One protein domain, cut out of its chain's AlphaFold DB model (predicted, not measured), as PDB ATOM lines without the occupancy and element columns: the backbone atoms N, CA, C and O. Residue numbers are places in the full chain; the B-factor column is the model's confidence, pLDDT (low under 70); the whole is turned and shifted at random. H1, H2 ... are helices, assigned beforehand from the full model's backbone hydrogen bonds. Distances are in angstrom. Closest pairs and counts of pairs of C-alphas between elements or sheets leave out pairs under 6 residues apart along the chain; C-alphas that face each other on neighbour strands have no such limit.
ATOM      1  N   ILE A   4     228.440 218.335  80.889       92.38
ATOM      2  CA  ILE A   4     228.810 217.720  79.599       92.38
ATOM      3  C   ILE A   4     229.207 218.803  78.588       92.38
ATOM      4  O   ILE A   4     230.314 218.780  78.053       92.38
ATOM      5  N   LYS A   5     228.340 219.809  78.408       94.06
ATOM      6  CA  LYS A   5     228.603 220.958  77.528       94.06
ATOM      7  C   LYS A   5     229.836 221.745  77.978       94.06
ATOM      8  O   LYS A   5     230.617 222.189  77.148       94.06
ATOM      9  N   LEU A   6     230.036 221.886  79.290       94.31
ATOM     10  CA  LEU A   6     231.201 222.575  79.837       94.31
ATOM     11  C   LEU A   6     232.508 221.841  79.506       94.31
ATOM     12  O   LEU A   6     233.464 222.491  79.103       94.31
ATOM     13  N   LYS A   7     232.548 220.505  79.613       93.75
ATOM     14  CA  LYS A   7     233.726 219.717  79.215       93.75
ATOM     15  C   LYS A   7     234.047 219.885  77.729       93.75
ATOM     16  O   LYS A   7     235.191 220.149  77.395       93.75
ATOM     17  N   GLN A   8     233.048 219.797  76.852       94.75
ATOM     18  CA  GLN A   8     233.251 220.026  75.413       94.75
ATOM     19  C   GLN A   8     233.790 221.435  75.139       94.75
ATOM     20  O   GLN A   8     234.757 221.598  74.398       94.75
ATOM     21  N   LYS A   9     233.221 222.447  75.807       96.50
ATOM     22  CA  LYS A   9     233.675 223.834  75.674       96.50
ATOM     23  C   LYS A   9     235.116 224.026  76.155       96.50
ATOM     24  O   LYS A   9     235.854 224.761  75.517       96.50
ATOM     25  N   VAL A  10     235.531 223.344  77.227       96.75
ATOM     26  CA  VAL A  10     236.926 223.364  77.703       96.75
ATOM     27  C   VAL A  10     237.888 222.899  76.609       96.75
ATOM     28  O   VAL A  10     238.890 223.563  76.383       96.75
ATOM     29  N   HIS A  11     237.586 221.801  75.912       96.31
ATOM     30  CA  HIS A  11     238.458 221.307  74.840       96.31
ATOM     31  C   HIS A  11     238.522 222.278  73.656       96.31
ATOM     32  O   HIS A  11     239.615 222.563  73.179       96.31
ATOM     33  N   SER A  12     237.372 222.807  73.221       97.00
ATOM     34  CA  SER A  12     237.311 223.788  72.126       97.00
ATOM     35  C   SER A  12     238.146 225.025  72.448       97.00
ATOM     36  O   SER A  12     239.055 225.362  71.706       97.00
ATOM     37  N   VAL A  13     237.899 225.644  73.606       97.75
ATOM     38  CA  VAL A  13     238.596 226.869  74.021       97.75
ATOM     39  C   VAL A  13     240.092 226.624  74.216       97.75
ATOM     40  O   VAL A  13     240.898 227.452  73.813       97.75
ATOM     41  N   ALA A  14     240.484 225.490  74.804       96.81
ATOM     42  CA  ALA A  14     241.896 225.151  74.971       96.81
ATOM     43  C   ALA A  14     242.619 225.020  73.621       96.81
ATOM     44  O   ALA A  14     243.761 225.454  73.491       96.81
ATOM     45  N   TYR A  15     241.946 224.449  72.618       96.25
ATOM     46  CA  TYR A  15     242.474 224.345  71.263       96.25
ATOM     47  C   TYR A  15     242.592 225.718  70.589       96.25
ATOM     48  O   TYR A  15     243.639 226.027  70.024       96.25
ATOM     49  N   ASP A  16     241.559 226.557  70.702       96.69
ATOM     50  CA  ASP A  16     241.562 227.915  70.148       96.69
ATOM     51  C   ASP A  16     242.696 228.757  70.755       96.69
ATOM     52  O   ASP A  16     243.463 229.382  70.024       96.69
ATOM     53  N   ILE A  17     242.887 228.683  72.079       96.25
ATOM     54  CA  ILE A  17     243.992 229.368  72.761       96.25
ATOM     55  C   ILE A  17     245.341 228.859  72.255       96.25
ATOM     56  O   ILE A  17     246.208 229.681  71.988       96.25
ATOM     57  N   LEU A  18     245.533 227.543  72.086       94.50
ATOM     58  CA  LEU A  18     246.802 227.002  71.577       94.50
ATOM     59  C   LEU A  18     247.113 227.407  70.137       94.50
ATOM     60  O   LEU A  18     248.275 227.462  69.735       94.50
ATOM     61  N   LYS A  19     246.073 227.651  69.343       94.50
ATOM     62  CA  LYS A  19     246.224 228.131  67.973       94.50
ATOM     63  C   LYS A  19     246.719 229.579  67.940       94.50
ATOM     64  O   LYS A  19     247.479 229.935  67.046       94.50
ATOM     65  N   GLU A  20     246.293 230.397  68.899       94.62
ATOM     66  CA  GLU A  20     246.685 231.807  69.013       94.62
ATOM     67  C   GLU A  20     247.975 232.009  69.825       94.62
ATOM     68  O   GLU A  20     248.764 232.909  69.537       94.62
ATOM     69  N   LYS A  21     248.202 231.178  70.845       92.75
ATOM     70  CA  LYS A  21     249.309 231.251  71.802       92.75
ATOM     71  C   LYS A  21     249.949 229.878  71.948       92.75
ATOM     72  O   LYS A  21     249.268 228.880  72.096       92.75
ATOM     73  N   ILE A  22     251.268 229.811  72.075       91.25
ATOM     74  CA  ILE A  22     251.978 228.536  72.303       91.25
ATOM     75  C   ILE A  22     251.804 227.954  73.725       91.25
ATOM     76  O   ILE A  22     252.460 226.976  74.079       91.25
ATOM     77  N   TYR A  23     250.960 228.562  74.565       94.00
ATOM     78  CA  TYR A  23     250.708 228.159  75.948       94.00
ATOM     79  C   TYR A  23     249.269 228.498  76.364       94.00
ATOM     80  O   TYR A  23     248.610 229.324  75.737       94.00
ATOM     81  N   ILE A  24     248.793 227.881  77.451       95.06
ATOM     82  CA  ILE A  24     247.466 228.146  78.022       95.06
ATOM     83  C   ILE A  24     247.619 228.522  79.496       95.06
ATOM     84  O   ILE A  24     248.038 227.685  80.299       95.06
ATOM     85  N   ALA A  25     247.216 229.734  79.884       94.88
ATOM     86  CA  ALA A  25     247.044 230.063  81.296       94.88
ATOM     87  C   ALA A  25     245.615 229.719  81.769       94.88
ATOM     88  O   ALA A  25     244.651 229.838  81.008       94.88
ATOM     89  N   PRO A  26     245.415 229.354  83.052       94.06
ATOM     90  CA  PRO A  26     244.076 229.142  83.605       94.06
ATOM     91  C   PRO A  26     243.131 230.334  83.402       94.06
ATOM     92  O   PRO A  26     241.942 230.141  83.173       94.06
ATOM     93  N   VAL A  27     243.652 231.561  83.441       95.88
ATOM     94  CA  VAL A  27     242.865 232.783  83.219       95.88
ATOM     95  C   VAL A  27     242.381 232.913  81.774       95.88
ATOM     96  O   VAL A  27     241.231 233.302  81.573       95.88
ATOM     97  N   ASP A  28     243.181 232.490  80.786       95.44
ATOM     98  CA  ASP A  28     242.760 232.440  79.379       95.44
ATOM     99  C   ASP A  28     241.563 231.495  79.220       95.44
ATOM    100  O   ASP A  28     240.573 231.834  78.579       95.44
ATOM    101  N   MET A  29     241.598 230.338  79.892       96.62
ATOM    102  CA  MET A  29     240.477 229.393  79.902       96.62
ATOM    103  C   MET A  29     239.216 229.983  80.534       96.62
ATOM    104  O   MET A  29     238.114 229.794  80.017       96.62
ATOM    105  N   LEU A  30     239.353 230.683  81.661       97.06
ATOM    106  CA  LEU A  30     238.215 231.309  82.337       97.06
ATOM    107  C   LEU A  30     237.580 232.406  81.468       97.06
ATOM    108  O   LEU A  30     236.349 232.494  81.402       97.06
ATOM    109  N   MET A  31     238.401 233.186  80.759       97.00
ATOM    110  CA  MET A  31     237.934 234.208  79.819       97.00
ATOM    111  C   MET A  31     237.312 233.601  78.558       97.00
ATOM    112  O   MET A  31     236.180 233.940  78.224       97.00
ATOM    113  N   GLY A  32     237.967 232.634  77.911       96.00
ATOM    114  CA  GLY A  32     237.458 231.990  76.693       96.00
ATOM    115  C   GLY A  32     236.171 231.183  76.914       96.00
ATOM    116  O   GLY A  32     235.290 231.124  76.056       96.00
ATOM    117  N   ILE A  33     235.979 230.609  78.108       96.12
ATOM    118  CA  ILE A  33     234.697 229.986  78.476       96.12
ATOM    119  C   ILE A  33     233.613 231.047  78.729       96.12
ATOM    120  O   ILE A  33     232.424 230.750  78.539       96.12
ATOM    121  N   GLY A  34     234.004 232.266  79.111       95.94
ATOM    122  CA  GLY A  34     233.121 233.390  79.420       95.94
ATOM    123  C   GLY A  34     232.692 233.463  80.887       95.94
ATOM    124  O   GLY A  34     231.677 234.082  81.194       95.94
ATOM    125  N   VAL A  35     233.413 232.798  81.799       96.69
ATOM    126  CA  VAL A  35     233.127 232.871  83.248       96.69
ATOM    127  C   VAL A  35     233.850 234.029  83.929       96.69
ATOM    128  O   VAL A  35     233.435 234.431  85.010       96.69
ATOM    129  N   LEU A  36     234.885 234.573  83.295       97.75
ATOM    130  CA  LEU A  36     235.642 235.742  83.732       97.75
ATOM    131  C   LEU A  36     235.636 236.772  82.598       97.75
ATOM    132  O   LEU A  36     235.873 236.410  81.449       97.75
ATOM    133  N   SER A  37     235.343 238.038  82.895       97.56
ATOM    134  CA  SER A  37     235.446 239.115  81.901       97.56
ATOM    135  C   SER A  37     236.834 239.761  81.935       97.56
ATOM    136  O   SER A  37     237.499 239.723  82.967       97.56
ATOM    137  N   ALA A  38     237.254 240.402  80.839       96.62
ATOM    138  CA  ALA A  38     238.534 241.118  80.794       96.62
ATOM    139  C   ALA A  38     238.618 242.215  81.872       96.62
ATOM    140  O   ALA A  38     239.600 242.295  82.601       96.62
ATOM    141  N   LYS A  39     237.538 242.984  82.063       97.12
ATOM    142  CA  LYS A  39     237.448 244.016  83.109       97.12
ATOM    143  C   LYS A  39     237.596 243.435  84.518       97.12
ATOM    144  O   LYS A  39     238.232 244.028  85.385       97.12
ATOM    145  N   ASP A  40     236.977 242.285  84.765       97.81
ATOM    146  CA  ASP A  40     237.063 241.601  86.057       97.81
ATOM    147  C   ASP A  40     238.466 241.037  86.306       97.81
ATOM    148  O   ASP A  40     238.983 241.137  87.420       97.81
ATOM    149  N   TYR A  41     239.099 240.503  85.260       97.62
ATOM    150  CA  TYR A  41     240.490 240.067  85.297       97.62
ATOM    151  C   TYR A  41     241.436 241.228  85.626       97.62
ATOM    152  O   TYR A  41     242.245 241.102  86.540       97.62
ATOM    153  N   GLU A  42     241.282 242.380  84.970       97.62
ATOM    154  CA  GLU A  42     242.061 243.589  85.265       97.62
ATOM    155  C   GLU A  42     241.868 244.056  86.709       97.62
ATOM    156  O   GLU A  42     242.833 244.363  87.404       97.62
ATOM    157  N   ASN A  43     240.627 244.085  87.200       97.38
ATOM    158  CA  ASN A  43     240.353 244.479  88.580       97.38
ATOM    159  C   ASN A  43     241.047 243.560  89.592       97.38
ATOM    160  O   ASN A  43     241.559 244.048  90.601       97.38
ATOM    161  N   TRP A  44     241.086 242.254  89.332       97.50
ATOM    162  CA  TRP A  44     241.856 241.316  90.144       97.50
ATOM    163  C   TRP A  44     243.368 241.542  90.003       97.50
ATOM    164  O   TRP A  44     244.060 241.641  91.014       97.50
ATOM    165  N   GLN A  45     243.874 241.712  88.779       96.50
ATOM    166  CA  GLN A  45     245.297 241.941  88.509       96.50
ATOM    167  C   GLN A  45     245.822 243.220  89.185       96.50
ATOM    168  O   GLN A  45     246.947 243.245  89.672       96.50
ATOM    169  N   PHE A  46     244.997 244.268  89.268       97.31
ATOM    170  CA  PHE A  46     245.313 245.518  89.967       97.31
ATOM    171  C   PHE A  46     245.001 245.490  91.473       97.31
ATOM    172  O   PHE A  46     245.041 246.532  92.123       97.31
ATOM    173  N   GLY A  47     244.644 244.334  92.039       96.62
ATOM    174  CA  GLY A  47     244.390 244.179  93.476       96.62
ATOM    175  C   GLY A  47     243.107 244.848  93.984       96.62
ATOM    176  O   GLY A  47     242.892 244.929  95.191       96.62
ATOM    177  N   ARG A  48     242.216 245.301  93.091       97.44
ATOM    178  CA  ARG A  48     240.902 245.872  93.461       97.44
ATOM    179  C   ARG A  48     239.932 244.801  93.959       97.44
ATOM    180  O   ARG A  48     238.941 245.108  94.617       97.44
ATOM    181  N   VAL A  49     240.204 243.541  93.621       96.38
ATOM    182  CA  VAL A  49     239.462 242.366  94.073       96.38
ATOM    183  C   VAL A  49     240.446 241.405  94.739       96.38
ATOM    184  O   VAL A  49     241.457 241.073  94.126       96.38
ATOM    185  N   PRO A  50     240.155 240.909  95.955       94.50
ATOM    186  CA  PRO A  50     241.108 240.104  96.722       94.50
ATOM    187  C   PRO A  50     241.359 238.709  96.129       94.50
ATOM    188  O   PRO A  50     242.450 238.170  96.276       94.50
ATOM    189  N   TYR A  51     240.364 238.122  95.456       94.75
ATOM    190  CA  TYR A  51     240.436 236.766  94.903       94.75
ATOM    191  C   TYR A  51     239.766 236.714  93.532       94.75
ATOM    192  O   TYR A  51     238.689 237.288  93.352       94.75
ATOM    193  N   LEU A  52     240.367 235.997  92.584       95.00
ATOM    194  CA  LEU A  52     239.863 235.899  91.214       95.00
ATOM    195  C   LEU A  52     238.477 235.247  91.169       95.00
ATOM    196  O   LEU A  52     237.589 235.673  90.435       95.00
ATOM    197  N   GLU A  53     238.257 234.235  92.005       94.38
ATOM    198  CA  GLU A  53     237.007 233.488  92.088       94.38
ATOM    199  C   GLU A  53     235.823 234.376  92.475       94.38
ATOM    200  O   GLU A  53     234.695 234.076  92.088       94.38
ATOM    201  N   LYS A  54     236.067 235.493  93.179       95.25
ATOM    202  CA  LYS A  54     235.025 236.445  93.592       95.25
ATOM    203  C   LYS A  54     234.354 237.134  92.400       95.25
ATOM    204  O   LYS A  54     233.201 237.539  92.510       95.25
ATOM    205  N   VAL A  55     235.060 237.265  91.278       96.31
ATOM    206  CA  VAL A  55     234.542 237.883  90.047       96.31
ATOM    207  C   VAL A  55     234.209 236.870  88.950       96.31
ATOM    208  O   VAL A  55     233.685 237.234  87.897       96.31
ATOM    209  N   CYS A  56     234.433 235.580  89.200       96.69
ATOM    210  CA  CYS A  56     233.999 234.517  88.305       96.69
ATOM    211  C   CYS A  56     232.478 234.308  88.400       96.69
ATOM    212  O   CYS A  56     231.935 233.984  89.454       96.69
ATOM    213  N   LYS A  57     231.771 234.392  87.271       94.56
ATOM    214  CA  LYS A  57     230.303 234.264  87.179       94.56
ATOM    215  C   LYS A  57     229.840 232.802  87.139       94.56
ATOM    216  O   LYS A  57     229.068 232.393  86.272       94.56
ATOM    217  N   THR A  58     230.358 231.965  88.039       94.06
ATOM    218  CA  THR A  58     230.031 230.534  88.121       94.06
ATOM    219  C   THR A  58     230.320 229.974  89.518       94.06
ATOM    220  O   THR A  58     230.956 230.627  90.335       94.06
ATOM    221  N   SER A  59     229.865 228.754  89.811       94.56
ATOM    222  CA  SER A  59     230.142 228.116  91.103       94.56
ATOM    223  C   SER A  59     231.577 227.587  91.195       94.56
ATOM    224  O   SER A  59     232.156 227.163  90.191       94.56
ATOM    225  N   LEU A  60     232.115 227.504  92.417       94.56
ATOM    226  CA  LEU A  60     233.436 226.916  92.688       94.56
ATOM    227  C   LEU A  60     233.569 225.494  92.118       94.56
ATOM    228  O   LEU A  60     234.589 225.149  91.528       94.56
ATOM    229  N   SER A  61     232.510 224.681  92.199       95.38
ATOM    230  CA  SER A  61     232.497 223.329  91.625       95.38
ATOM    231  C   SER A  61     232.689 223.333  90.104       95.38
ATOM    232  O   SER A  61     233.352 222.452  89.558       95.38
ATOM    233  N   LYS A  62     232.136 224.331  89.401       95.31
ATOM    234  CA  LYS A  62     232.322 224.486  87.952       95.31
ATOM    235  C   LYS A  62     233.708 225.028  87.615       95.31
ATOM    236  O   LYS A  62     234.283 224.565  86.636       95.31
ATOM    237  N   LEU A  63     234.265 225.932  88.425       96.06
ATOM    238  CA  LEU A  63     235.665 226.360  88.289       96.06
ATOM    239  C   LEU A  63     236.614 225.167  88.424       96.06
ATOM    240  O   LEU A  63     237.432 224.923  87.539       96.06
ATOM    241  N   ALA A  64     236.438 224.351  89.464       95.81
ATOM    242  CA  ALA A  64     237.224 223.138  89.657       95.81
ATOM    243  C   ALA A  64     237.092 222.171  88.466       95.81
ATOM    244  O   ALA A  64     238.084 221.584  88.025       95.81
ATOM    245  N   LEU A  65     235.887 222.036  87.900       96.44
ATOM    246  CA  LEU A  65     235.654 221.215  86.713       96.44
ATOM    247  C   LEU A  65     236.387 221.752  85.471       96.44
ATOM    248  O   LEU A  65     236.942 220.950  84.721       96.44
ATOM    249  N   ILE A  66     236.436 223.074  85.277       96.75
ATOM    250  CA  ILE A  66     237.198 223.719  84.195       96.75
ATOM    251  C   ILE A  66     238.682 223.391  84.327       96.75
ATOM    252  O   ILE A  66     239.279 222.866  83.388       96.75
ATOM    253  N   ILE A  67     239.263 223.628  85.506       95.56
ATOM    254  CA  ILE A  67     240.690 223.384  85.753       95.56
ATOM    255  C   ILE A  67     241.030 221.898  85.600       95.56
ATOM    256  O   ILE A  67     242.047 221.545  85.001       95.56
ATOM    257  N   LYS A  68     240.165 220.998  86.085       96.31
ATOM    258  CA  LYS A  68     240.335 219.551  85.893       96.31
ATOM    259  C   LYS A  68     240.280 219.166  84.412       96.31
ATOM    260  O   LYS A  68     241.081 218.341  83.980       96.31
ATOM    261  N   GLY A  69     239.364 219.763  83.649       96.00
ATOM    262  CA  GLY A  69     239.261 219.568  82.204       96.00
ATOM    263  C   GLY A  69     240.514 220.041  81.468       96.00
ATOM    264  O   GLY A  69     241.062 219.283  80.675       96.00
ATOM    265  N   LEU A  70     241.033 221.226  81.807       95.94
ATOM    266  CA  LEU A  70     242.278 221.747  81.241       95.94
ATOM    267  C   LEU A  70     243.461 220.809  81.516       95.94
ATOM    268  O   LEU A  70     244.224 220.496  80.609       95.94
ATOM    269  N   ARG A  71     243.602 220.304  82.748       95.19
ATOM    270  CA  ARG A  71     244.668 219.344  83.085       95.19
ATOM    271  C   ARG A  71     244.551 218.041  82.295       95.19
ATOM    272  O   ARG A  71     245.569 217.481  81.897       95.19
ATOM    273  N   ALA A  72     243.333 217.543  82.084       95.88
ATOM    274  CA  ALA A  72     243.106 216.355  81.266       95.88
ATOM    275  C   ALA A  72     243.483 216.613  79.799       95.88
ATOM    276  O   ALA A  72     244.214 215.817  79.216       95.88
ATOM    277  N   PHE A  73     243.062 217.753  79.248       95.38
ATOM    278  CA  PHE A  73     243.438 218.196  77.909       95.38
ATOM    279  C   PHE A  73     244.960 218.314  77.752       95.38
ATOM    280  O   PHE A  73     245.521 217.770  76.805       95.38
ATOM    281  N   ALA A  74     245.645 218.955  78.703       95.06
ATOM    282  CA  ALA A  74     247.096 219.122  78.676       95.06
ATOM    283  C   ALA A  74     247.831 217.774  78.653       95.06
ATOM    284  O   ALA A  74     248.763 217.596  77.876       95.06
ATOM    285  N   ARG A  75     247.370 216.798  79.449       95.25
ATOM    286  CA  ARG A  75     247.920 215.432  79.451       95.25
ATOM    287  C   ARG A  75     247.715 214.719  78.117       95.25
ATOM    288  O   ARG A  75     248.640 214.076  77.642       95.25
ATOM    289  N   GLN A  76     246.527 214.839  77.524       95.44
ATOM    290  CA  GLN A  76     246.208 214.224  76.230       95.44
ATOM    291  C   GLN A  76     247.011 214.830  75.074       95.44
ATOM    292  O   GLN A  76     247.329 214.127  74.127       95.44
ATOM    293  N   ASN A  77     247.352 216.117  75.165       94.25
ATOM    294  CA  ASN A  77     248.118 216.835  74.144       94.25
ATOM    295  C   ASN A  77     249.612 216.957  74.490       94.25
ATOM    296  O   ASN A  77     250.318 217.743  73.868       94.25
ATOM    297  N   HIS A  78     250.095 216.210  75.491       94.75
ATOM    298  CA  HIS A  78     251.498 216.201  75.924       94.75
ATOM    299  C   HIS A  78     252.091 217.595  76.206       94.75
ATOM    300  O   HIS A  78     253.289 217.824  76.022       94.75
TER     301      HIS A  78
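AT A GLANCE: This is residues 4 to 78 of the 82 residues of an uncharacterized protein of Anaerovirgula multivorans (UniProt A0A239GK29). Two long helices, H1 and H5, cross at a steep angle, and the short helix H2 packs on both of them, so that these three make a crossed core with H2 nearest the middle of the whole. At the other end of the longest axis sits a small second group, the short helices H3 and H4 with the loop of residues 46 to 51 between them, which comes close to the core through H2 and the first residue of H5. The printed part has 75 residues, with five named helices in the order H1, H2, H3, H4, H5 and no named strand; the class is all helix. The whole is compact, with a radius of gyration of the C-alphas of 12.3 A, and spans 36 by 26 by 16 A along its three main axes.

HOW THE PARTS SIT: Begin at the first printed residue with H1, residues 4 to 20. After a tight link comes H2, residues 26 to 33, which touches H1; the closest C-alphas, those of Val 13 and Gly 32, are 5.9 A apart. The two run opposite ways at a steep tilt of 67 degrees, only just short of about perpendicular. Another tight link leads to H3, residues 38 to 45, which is close to H2 but not clearly touching it, with the C-alphas of Met 31 and Ala 38 the closest at 7.0 A. H2 and H3 run opposite ways at a shallow tilt of 19 degrees. Next look at H4, residues 52 to 55, which touches H3; their closest C-alphas are those of Trp 44 and Leu 52, 5.9 A apart. The last helix is H5, residues 60 to 76, which is close to H4 but not clearly touching it, with the C-alphas of Glu 53 and Leu 60 the closest at 7.5 A. Follow H5 to Gly 69, where it comes closest to H1: the two touch, with the C-alphas of Lys 7 and Gly 69 the closest at 6.3 A. They run the same way at a steep tilt of 55 degrees. H5 also touches H2, with its residues 66 to 70 alone; the closest C-alphas are those of Pro 26 and Ile 67, 7.0 A apart, and the lines are about perpendicular at 76 degrees. H1 is apart from H3 and H4, H2 is apart from H4, and H3 is apart from H5. In the backbones of H1, H2, H3 and H5 every O i to N i+4 pair is within hydrogen-bond range; H4 is too short for such a pair, and its one O i to N i+3 pair is within range.

IN THESE COORDINATES: Find C-alpha 4 at (228.810, 217.720, 79.599); from there H1 runs 25.1 A to C-alpha 20 at (246.685, 231.807, 69.013). H2, from Pro 26 to Ile 33, measures 10.7 A, and H3, from Ala 38 to Gln 45, measures 10.3 A. H4, from Leu 52 to Val 55, has four residues. H5 begins with Leu 60 and runs 24.4 A to C-alpha 76 at (246.208, 214.224, 76.230).

THE WHOLE: The two C-alphas farthest apart are those of Arg 48, between H3 and H4, and Gln 76, the last residue of H5, at 36.4 A. The C-alphas of the first and last printed residues, Ile 4 and His 78, are 23.0 A apart. The printed part has no cut. The links H1 to H2, H2 to H3 and H4 to H5 are tight, the link H3 to H4 is short, and no link is long. The mean pLDDT of the printed part is 95.7, and no printed residue is under 70 in this predicted model.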